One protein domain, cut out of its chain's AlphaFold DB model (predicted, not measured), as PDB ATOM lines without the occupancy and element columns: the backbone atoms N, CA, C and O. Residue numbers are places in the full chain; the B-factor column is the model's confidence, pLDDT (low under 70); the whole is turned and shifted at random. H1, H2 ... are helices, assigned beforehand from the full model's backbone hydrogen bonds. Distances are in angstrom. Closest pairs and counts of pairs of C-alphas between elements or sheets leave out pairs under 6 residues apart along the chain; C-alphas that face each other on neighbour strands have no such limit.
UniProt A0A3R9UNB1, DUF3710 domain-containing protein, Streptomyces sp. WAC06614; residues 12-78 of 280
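What this domain is: This is residues 12 to 78 of the 280 residues of the protein "DUF3710 domain-containing protein" of Streptomyces sp. WAC06614 (UniProt A0A3R9UNB1). The model is an open, angular shape: two short helices, H1 and H2, pack on each other at one end, H3 leads away from them, and H4 folds back from the far end of H3, so that H3 and H4 make a wide V. Residues 61 to 78, most of H4 and the small H5 at its tip, stick out as a free arm. The printed part has 67 residues, with five named helices in the order H1, H2, H3, H4, H5 and no named strand, and its class is all helix. It is loose, with a radius of gyration of the C-alphas of 13.6 A, and flat, spanning 34 by 34 by 18 A.

Where its parts are: H1 is residues 12 to 22, 15.2 A from first to last C-alpha, and begins with C-alpha 12 at (-24.000, 42.097, -14.407). H2 is residues 25 to 33, 12.4 A long. H3, residues 39 to 52, is 20.0 A long and begins with C-alpha 39 at (-12.709, 48.463, -2.942). H4, residues 57 to 70, is 19.8 A long. H5, residues 72 to 77, is 8.5 A long and ends with C-alpha 77 at (-10.576, 43.648, 17.999).

How they stand to each other: H1 and H2 touch, and their closest C-alphas, those of Val 20 and Ala 28, are 4.8 A apart. They run opposite ways at a steep tilt of 50 degrees. H1 and H3 only just touch, with 3 pairs of C-alphas within 8 A. H3 touches H1 with residues 42 to 45 alone; the closest C-alphas of the two, those of Val 14 and Leu 45, are 7.0 A apart. The lines of H1 and H3 are about perpendicular, at 90 degrees. H2 and H3 are apart, although they follow each other in the chain. H3 and H4 are close but not clearly touching, the closest C-alphas being those of Ile 50 and Val 60 at 7.5 A; they run opposite ways at a steep tilt of 48 degrees. H4 and H5 meet only through their link. H4 is apart from H1 and H2, and H5 is apart from H1, H2 and H3. In H1, H2, H3, H4 and H5 every O i to N i+4 pair is within hydrogen-bond range.

The domain as a whole: The two C-alphas farthest apart, those of Glu 33 and Glu 58, are 36.1 A apart. Residues 61 to 78 stand free; the body without them has 49 residues and spans 35 by 18 by 16 A. The printed part has no cut, and the four links between helices are tight. The mean pLDDT of the printed part is 85.6, and it is under 70 at residue 70, residues 73 to 75 and residues 77 to 78.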
ATOM      1  N   LEU A  12     -24.217  43.383 -15.073       86.50
ATOM      2  CA  LEU A  12     -24.000  42.097 -14.407       86.50
ATOM      3  C   LEU A  12     -23.078  42.235 -13.184       86.50
ATOM      4  O   LEU A  12     -23.369  41.690 -12.129       86.50
ATOM      5  N   GLU A  13     -21.995  43.011 -13.297       88.25
ATOM      6  CA  GLU A  13     -21.090  43.257 -12.164       88.25
ATOM      7  C   GLU A  13     -21.761  44.083 -11.055       88.25
ATOM      8  O   GLU A  13     -21.415  43.927  -9.887       88.25
ATOM      9  N   VAL A  14     -22.709  44.961 -11.404       89.12
ATOM     10  CA  VAL A  14     -23.537  45.678 -10.422       89.12
ATOM     11  C   VAL A  14     -24.427  44.705  -9.661       89.12
ATOM     12  O   VAL A  14     -24.475  44.786  -8.434       89.12
ATOM     13  N   ASP A  15     -25.096  43.792 -10.364       87.44
ATOM     14  CA  ASP A  15     -25.959  42.783  -9.749       87.44
ATOM     15  C   ASP A  15     -25.142  41.859  -8.833       87.44
ATOM     16  O   ASP A  15     -25.480  41.704  -7.659       87.44
ATOM     17  N   ASP A  16     -24.002  41.350  -9.314       87.44
ATOM     18  CA  ASP A  16     -23.097  40.506  -8.530       87.44
ATOM     19  C   ASP A  16     -22.625  41.219  -7.256       87.44
ATOM     20  O   ASP A  16     -22.746  40.676  -6.158       87.44
ATOM     21  N   LEU A  17     -22.114  42.454  -7.373       90.38
ATOM     22  CA  LEU A  17     -21.651  43.240  -6.223       90.38
ATOM     23  C   LEU A  17     -22.785  43.566  -5.253       90.38
ATOM     24  O   LEU A  17     -22.567  43.564  -4.042       90.38
ATOM     25  N   THR A  18     -23.986  43.829  -5.766       90.06
ATOM     26  CA  THR A  18     -25.165  44.072  -4.933       90.06
ATOM     27  C   THR A  18     -25.489  42.834  -4.108       90.06
ATOM     28  O   THR A  18     -25.663  42.945  -2.896       90.06
ATOM     29  N   GLU A  19     -25.492  41.651  -4.722       89.38
ATOM     30  CA  GLU A  19     -25.724  40.391  -4.017       89.38
ATOM     31  C   GLU A  19     -24.599  40.063  -3.021       89.38
ATOM     32  O   GLU A  19     -24.887  39.620  -1.907       89.38
ATOM     33  N   VAL A  20     -23.334  40.375  -3.338       88.88
ATOM     34  CA  VAL A  20     -22.227  40.266  -2.369       88.88
ATOM     35  C   VAL A  20     -22.470  41.151  -1.147       88.88
ATOM     36  O   VAL A  20     -22.408  40.660  -0.021       88.88
ATOM     37  N   LEU A  21     -22.744  42.443  -1.350       88.00
ATOM     38  CA  LEU A  21     -22.940  43.408  -0.258       88.00
ATOM     39  C   LEU A  21     -24.180  43.100   0.579       88.00
ATOM     40  O   LEU A  21     -24.231  43.421   1.764       88.00
ATOM     41  N   ARG A  22     -25.171  42.464  -0.034       85.19
ATOM     42  CA  ARG A  22     -26.363  41.972   0.639       85.19
ATOM     43  C   ARG A  22     -26.088  40.747   1.514       85.19
ATOM     44  O   ARG A  22     -26.826  40.548   2.476       85.19
ATOM     45  N   GLY A  23     -25.028  39.985   1.232       83.38
ATOM     46  CA  GLY A  23     -24.563  38.848   2.032       83.38
ATOM     47  C   GLY A  23     -24.593  37.499   1.307       83.38
ATOM     48  O   GLY A  23     -24.297  36.483   1.935       83.38
ATOM     49  N   ASN A  24     -24.926  37.443   0.014       86.94
ATOM     50  CA  ASN A  24     -24.992  36.194  -0.747       86.94
ATOM     51  C   ASN A  24     -23.598  35.554  -0.881       86.94
ATOM     52  O   ASN A  24     -22.706  36.081  -1.555       86.94
ATOM     53  N   LEU A  25     -23.396  34.386  -0.265       84.06
ATOM     54  CA  LEU A  25     -22.086  33.727  -0.240       84.06
ATOM     55  C   LEU A  25     -21.707  33.080  -1.579       84.06
ATOM     56  O   LEU A  25     -20.517  32.921  -1.868       84.06
ATOM     57  N   SER A  26     -22.690  32.726  -2.410       84.94
ATOM     58  CA  SER A  26     -22.441  32.241  -3.772       84.94
ATOM     59  C   SER A  26     -21.948  33.382  -4.661       84.94
ATOM     60  O   SER A  26     -20.922  33.227  -5.327       84.94
ATOM     61  N   ALA A  27     -22.604  34.546  -4.594       85.94
ATOM     62  CA  ALA A  27     -22.162  35.749  -5.298       85.94
ATOM     63  C   ALA A  27     -20.773  36.193  -4.816       85.94
ATOM     64  O   ALA A  27     -19.900  36.480  -5.629       85.94
ATOM     65  N   ALA A  28     -20.520  36.166  -3.501       83.88
ATOM     66  CA  ALA A  28     -19.218  36.523  -2.936       83.88
ATOM     67  C   ALA A  28     -18.087  35.623  -3.460       83.88
ATOM     68  O   ALA A  28     -16.998  36.107  -3.779       83.88
ATOM     69  N   ARG A  29     -18.343  34.312  -3.585       82.69
ATOM     70  CA  ARG A  29     -17.386  33.364  -4.170       82.69
ATOM     71  C   ARG A  29     -17.105  33.700  -5.632       82.69
ATOM     72  O   ARG A  29     -15.938  33.829  -5.997       82.69
ATOM     73  N   PHE A  30     -18.156  33.888  -6.428       83.38
ATOM     74  CA  PHE A  30     -18.029  34.220  -7.844       83.38
ATOM     75  C   PHE A  30     -17.295  35.550  -8.057       83.38
ATOM     76  O   PHE A  30     -16.324  35.595  -8.806       83.38
ATOM     77  N   ALA A  31     -17.678  36.609  -7.338       84.88
ATOM     78  CA  ALA A  31     -17.061  37.933  -7.423       84.88
ATOM     79  C   ALA A  31     -15.575  37.927  -7.028       84.88
ATOM     80  O   ALA A  31     -14.781  38.709  -7.560       84.88
ATOM     81  N   ARG A  32     -15.179  37.043  -6.101       83.00
ATOM     82  CA  ARG A  32     -13.771  36.837  -5.740       83.00
ATOM     83  C   ARG A  32     -12.999  36.136  -6.856       83.00
ATOM     84  O   ARG A  32     -11.868  36.517  -7.134       83.00
ATOM     85  N   GLU A  33     -13.592  35.123  -7.480       85.50
ATOM     86  CA  GLU A  33     -12.977  34.367  -8.581       85.50
ATOM     87  C   GLU A  33     -12.869  35.193  -9.870       85.50
ATOM     88  O   GLU A  33     -11.866  35.102 -10.575       85.50
ATOM     89  N   SER A  34     -13.858  36.042 -10.150       86.00
ATOM     90  CA  SER A  34     -13.877  36.941 -11.308       86.00
ATOM     91  C   SER A  34     -13.050  38.218 -11.112       86.00
ATOM     92  O   SER A  34     -12.841  38.963 -12.067       86.00
ATOM     93  N   GLY A  35     -12.567  38.487  -9.891       86.94
ATOM     94  CA  GLY A  35     -11.816  39.701  -9.555       86.94
ATOM     95  C   GLY A  35     -12.673  40.970  -9.502       86.94
ATOM     96  O   GLY A  35     -12.136  42.077  -9.497       86.94
ATOM     97  N   VAL A  36     -14.001  40.826  -9.466       87.88
ATOM     98  CA  VAL A  36     -14.949  41.946  -9.452       87.88
ATOM     99  C   VAL A  36     -15.007  42.628  -8.083       87.88
ATOM    100  O   VAL A  36     -15.245  43.834  -8.012       87.88
ATOM    101  N   LEU A  37     -14.751  41.885  -7.004       87.75
ATOM    102  CA  LEU A  37     -14.783  42.399  -5.636       87.75
ATOM    103  C   LEU A  37     -13.522  43.216  -5.304       87.75
ATOM    104  O   LEU A  37     -12.579  42.716  -4.691       87.75
ATOM    105  N   THR A  38     -13.510  44.492  -5.694       89.12
ATOM    106  CA  THR A  38     -12.471  45.463  -5.315       89.12
ATOM    107  C   THR A  38     -13.070  46.644  -4.558       89.12
ATOM    108  O   THR A  38     -14.238  46.988  -4.748       89.12
ATOM    109  N   LEU A  39     -12.263  47.297  -3.712       88.56
ATOM    110  CA  LEU A  39     -12.709  48.463  -2.942       88.56
ATOM    111  C   LEU A  39     -13.230  49.580  -3.859       88.56
ATOM    112  O   LEU A  39     -14.304  50.117  -3.607       88.56
ATOM    113  N   ASP A  40     -12.522  49.880  -4.950       91.00
ATOM    114  CA  ASP A  40     -12.926  50.919  -5.906       91.00
ATOM    115  C   ASP A  40     -14.302  50.641  -6.522       91.00
ATOM    116  O   ASP A  40     -15.115  51.549  -6.688       91.00
ATOM    117  N   ARG A  41     -14.591  49.372  -6.829       91.06
ATOM    118  CA  ARG A  41     -15.867  48.950  -7.419       91.06
ATOM    119  C   ARG A  41     -17.011  48.989  -6.408       91.06
ATOM    120  O   ARG A  41     -18.100  49.447  -6.748       91.06
ATOM    121  N   VAL A  42     -16.753  48.593  -5.162       91.25
ATOM    122  CA  VAL A  42     -17.712  48.746  -4.056       91.25
ATOM    123  C   VAL A  42     -18.031  50.226  -3.826       91.25
ATOM    124  O   VAL A  42     -19.199  50.598  -3.744       91.25
ATOM    125  N   LEU A  43     -17.016  51.094  -3.796       91.06
ATOM    126  CA  LEU A  43     -17.209  52.539  -3.650       91.06
ATOM    127  C   LEU A  43     -17.991  53.136  -4.826       91.06
ATOM    128  O   LEU A  43     -18.893  53.940  -4.602       91.06
ATOM    129  N   ALA A  44     -17.701  52.721  -6.063       91.19
ATOM    130  CA  ALA A  44     -18.442  53.164  -7.244       91.19
ATOM    131  C   ALA A  44     -19.935  52.801  -7.160       91.19
ATOM    132  O   ALA A  44     -20.788  53.629  -7.489       91.19
ATOM    133  N   LEU A  45     -20.256  51.596  -6.678       91.50
ATOM    134  CA  LEU A  45     -21.633  51.167  -6.438       91.50
ATOM    135  C   LEU A  45     -22.306  51.989  -5.325       91.50
ATOM    136  O   LEU A  45     -23.418  52.473  -5.515       91.50
ATOM    137  N   LEU A  46     -21.634  52.215  -4.192       90.88
ATOM    138  CA  LEU A  46     -22.195  52.999  -3.082       90.88
ATOM    139  C   LEU A  46     -22.464  54.457  -3.472       90.88
ATOM    140  O   LEU A  46     -23.544  54.978  -3.201       90.88
ATOM    141  N   VAL A  47     -21.519  55.105  -4.160       90.88
ATOM    142  CA  VAL A  47     -21.699  56.467  -4.694       90.88
ATOM    143  C   VAL A  47     -22.908  56.524  -5.621       90.88
ATOM    144  O   VAL A  47     -23.662  57.498  -5.609       90.88
ATOM    145  N   ARG A  48     -23.114  55.471  -6.413       89.38
ATOM    146  CA  ARG A  48     -24.254  55.380  -7.310       89.38
ATOM    147  C   ARG A  48     -25.580  55.274  -6.560       89.38
ATOM    148  O   ARG A  48     -26.500  56.011  -6.899       89.38
ATOM    149  N   VAL A  49     -25.663  54.410  -5.549       89.31
ATOM    150  CA  VAL A  49     -26.861  54.263  -4.705       89.31
ATOM    151  C   VAL A  49     -27.211  55.592  -4.034       89.31
ATOM    152  O   VAL A  49     -28.349  56.038  -4.121       89.31
ATOM    153  N   ILE A  50     -26.217  56.275  -3.459       91.12
ATOM    154  CA  ILE A  50     -26.378  57.601  -2.837       91.12
ATOM    155  C   ILE A  50     -26.968  58.614  -3.830       91.12
ATOM    156  O   ILE A  50     -27.869  59.377  -3.482       91.12
ATOM    157  N   ALA A  51     -26.466  58.624  -5.068       89.00
ATOM    158  CA  ALA A  51     -26.936  59.535  -6.106       89.00
ATOM    159  C   ALA A  51     -28.356  59.204  -6.599       89.00
ATOM    160  O   ALA A  51     -29.130  60.124  -6.865       89.00
ATOM    161  N   ASP A  52     -28.693  57.918  -6.733       88.81
ATOM    162  CA  ASP A  52     -30.008  57.468  -7.204       88.81
ATOM    163  C   ASP A  52     -31.108  57.689  -6.159       88.81
ATOM    164  O   ASP A  52     -32.198  58.132  -6.515       88.81
ATOM    165  N   GLU A  53     -30.796  57.487  -4.877       90.44
ATOM    166  CA  GLU A  53     -31.689  57.778  -3.745       90.44
ATOM    167  C   GLU A  53     -31.710  59.274  -3.370       90.44
ATOM    168  O   GLU A  53     -32.410  59.677  -2.444       90.44
ATOM    169  N   ALA A  54     -30.952  60.116  -4.088       93.81
ATOM    170  CA  ALA A  54     -30.822  61.554  -3.841       93.81
ATOM    171  C   ALA A  54     -30.476  61.901  -2.377       93.81
ATOM    172  O   ALA A  54     -30.958  62.901  -1.837       93.81
ATOM    173  N   MET A  55     -29.627  61.083  -1.746       93.81
ATOM    174  CA  MET A  55     -29.311  61.210  -0.326       93.81
ATOM    175  C   MET A  55     -28.508  62.478  -0.034       93.81
ATOM    176  O   MET A  55     -27.560  62.839  -0.739       93.81
ATOM    177  N   THR A  56     -28.858  63.134   1.061       96.19
ATOM    178  CA  THR A  56     -28.136  64.280   1.606       96.19
ATOM    179  C   THR A  56     -26.851  63.848   2.312       96.19
ATOM    180  O   THR A  56     -26.688  62.702   2.729       96.19
ATOM    181  N   TYR A  57     -25.929  64.798   2.504       94.25
ATOM    182  CA  TYR A  57     -24.710  64.556   3.278       94.25
ATOM    183  C   TYR A  57     -25.010  64.046   4.695       94.25
ATOM    184  O   TYR A  57     -24.339  63.129   5.156       94.25
ATOM    185  N   GLU A  58     -26.022  64.603   5.366       96.50
ATOM    186  CA  GLU A  58     -26.379  64.190   6.728       96.50
ATOM    187  C   GLU A  58     -26.957  62.770   6.771       96.50
ATOM    188  O   GLU A  58     -26.623  62.013   7.677       96.50
ATOM    189  N   GLU A  59     -27.747  62.358   5.775       94.19
ATOM    190  CA  GLU A  59     -28.238  60.973   5.682       94.19
ATOM    191  C   GLU A  59     -27.096  59.984   5.436       94.19
ATOM    192  O   GLU A  59     -27.014  58.950   6.099       94.19
ATOM    193  N   VAL A  60     -26.173  60.311   4.525       94.12
ATOM    194  CA  VAL A  60     -24.986  59.481   4.275       94.12
ATOM    195  C   VAL A  60     -24.109  59.407   5.522       94.12
ATOM    196  O   VAL A  60     -23.645  58.328   5.887       94.12
ATOM    197  N   LYS A  61     -23.892  60.535   6.202       93.56
ATOM    198  CA  LYS A  61     -23.120  60.590   7.443       93.56
ATOM    199  C   LYS A  61     -23.758  59.730   8.535       93.56
ATOM    200  O   LYS A  61     -23.045  58.940   9.144       93.56
ATOM    201  N   ALA A  62     -25.075  59.818   8.724       92.19
ATOM    202  CA  ALA A  62     -25.803  58.998   9.690       92.19
ATOM    203  C   ALA A  62     -25.680  57.494   9.383       92.19
ATOM    204  O   ALA A  62     -25.453  56.696  10.293       92.19
ATOM    205  N   LEU A  63     -25.756  57.095   8.106       90.38
ATOM    206  CA  LEU A  63     -25.515  55.704   7.708       90.38
ATOM    207  C   LEU A  63     -24.084  55.247   8.018       90.38
ATOM    208  O   LEU A  63     -23.892  54.129   8.490       90.38
ATOM    209  N   MET A  64     -23.081  56.095   7.774       89.75
ATOM    210  CA  MET A  64     -21.678  55.769   8.056       89.75
ATOM    211  C   MET A  64     -21.392  55.685   9.561       89.75
ATOM    212  O   MET A  64     -20.630  54.821   9.989       89.75
ATOM    213  N   GLU A  65     -22.009  56.552  10.367       88.69
ATOM    214  CA  GLU A  65     -21.943  56.490  11.831       88.69
ATOM    215  C   GLU A  65     -22.592  55.201  12.350       88.69
ATOM    216  O   GLU A  65     -21.941  54.453  13.076       88.69
ATOM    217  N   SER A  66     -23.795  54.860  11.878       81.69
ATOM    218  CA  SER A  66     -24.452  53.598  12.234       81.69
ATOM    219  C   SER A  66     -23.632  52.376  11.804       81.69
ATOM    220  O   SER A  66     -23.462  51.437  12.579       81.69
ATOM    221  N   ALA A  67     -23.059  52.389  10.597       82.06
ATOM    222  CA  ALA A  67     -22.177  51.322  10.131       82.06
ATOM    223  C   ALA A  67     -20.931  51.182  11.011       82.06
ATOM    224  O   ALA A  67     -20.493  50.065  11.283       82.06
ATOM    225  N   ARG A  68     -20.362  52.293  11.487       81.31
ATOM    226  CA  ARG A  68     -19.226  52.269  12.408       81.31
ATOM    227  C   ARG A  68     -19.605  51.679  13.762       81.31
ATOM    228  O   ARG A  68     -18.839  50.871  14.268       81.31
ATOM    229  N   GLU A  69     -20.746  52.067  14.320       76.12
ATOM    230  CA  GLU A  69     -21.255  51.526  15.586       76.12
ATOM    231  C   GLU A  69     -21.493  50.015  15.479       76.12
ATOM    232  O   GLU A  69     -20.980  49.256  16.298       76.12
ATOM    233  N   MET A  70     -22.149  49.559  14.404       67.38
ATOM    234  CA  MET A  70     -22.373  48.129  14.137       67.38
ATOM    235  C   MET A  70     -21.076  47.316  14.015       67.38
ATOM    236  O   MET A  70     -21.086  46.111  14.244       67.38
ATOM    237  N   ASN A  71     -19.962  47.953  13.647       70.94
ATOM    238  CA  ASN A  71     -18.670  47.293  13.455       70.94
ATOM    239  C   ASN A  71     -17.627  47.679  14.519       70.94
ATOM    240  O   ASN A  71     -16.460  47.313  14.368       70.94
ATOM    241  N   GLU A  72     -17.995  48.412  15.580       73.56
ATOM    242  CA  GLU A  72     -17.025  48.967  16.538       73.56
ATOM    243  C   GLU A  72     -16.184  47.864  17.184       73.56
ATOM    244  O   GLU A  72     -14.963  47.996  17.286       73.56
ATOM    245  N   GLU A  73     -16.818  46.758  17.575       60.94
ATOM    246  CA  GLU A  73     -16.140  45.628  18.206       60.94
ATOM    247  C   GLU A  73     -15.145  44.956  17.252       60.94
ATOM    248  O   GLU A  73     -13.995  44.743  17.627       60.94
ATOM    249  N   ILE A  74     -15.542  44.700  16.000       63.91
ATOM    250  CA  ILE A  74     -14.677  44.106  14.966       63.91
ATOM    251  C   ILE A  74     -13.471  45.017  14.696       63.91
ATOM    252  O   ILE A  74     -12.326  44.563  14.638       63.91
ATOM    253  N   VAL A  75     -13.716  46.327  14.590       69.62
ATOM    254  CA  VAL A  75     -12.669  47.337  14.392       69.62
ATOM    255  C   VAL A  75     -11.735  47.407  15.603       69.62
ATOM    256  O   VAL A  75     -10.518  47.465  15.426       69.62
ATOM    257  N   ARG A  76     -12.270  47.369  16.831       71.38
ATOM    258  CA  ARG A  76     -11.486  47.383  18.078       71.38
ATOM    259  C   ARG A  76     -10.670  46.101  18.252       71.38
ATOM    260  O   ARG A  76      -9.525  46.181  18.692       71.38
ATOM    261  N   ALA A  77     -11.241  44.945  17.921       66.06
ATOM    262  CA  ALA A  77     -10.576  43.648  17.999       66.06
ATOM    263  C   ALA A  77      -9.416  43.532  16.997       66.06
ATOM    264  O   ALA A  77      -8.512  42.723  17.196       66.06
ATOM    265  N   GLY A  78      -9.429  44.337  15.926       62.94
ATOM    266  CA  GLY A  78      -8.408  44.326  14.876       62.94
ATOM    267  C   GLY A  78      -8.458  43.083  13.982       62.94
ATOM    268  O   GLY A  78      -7.630  42.943  13.084       62.94
TER     269      GLY A  78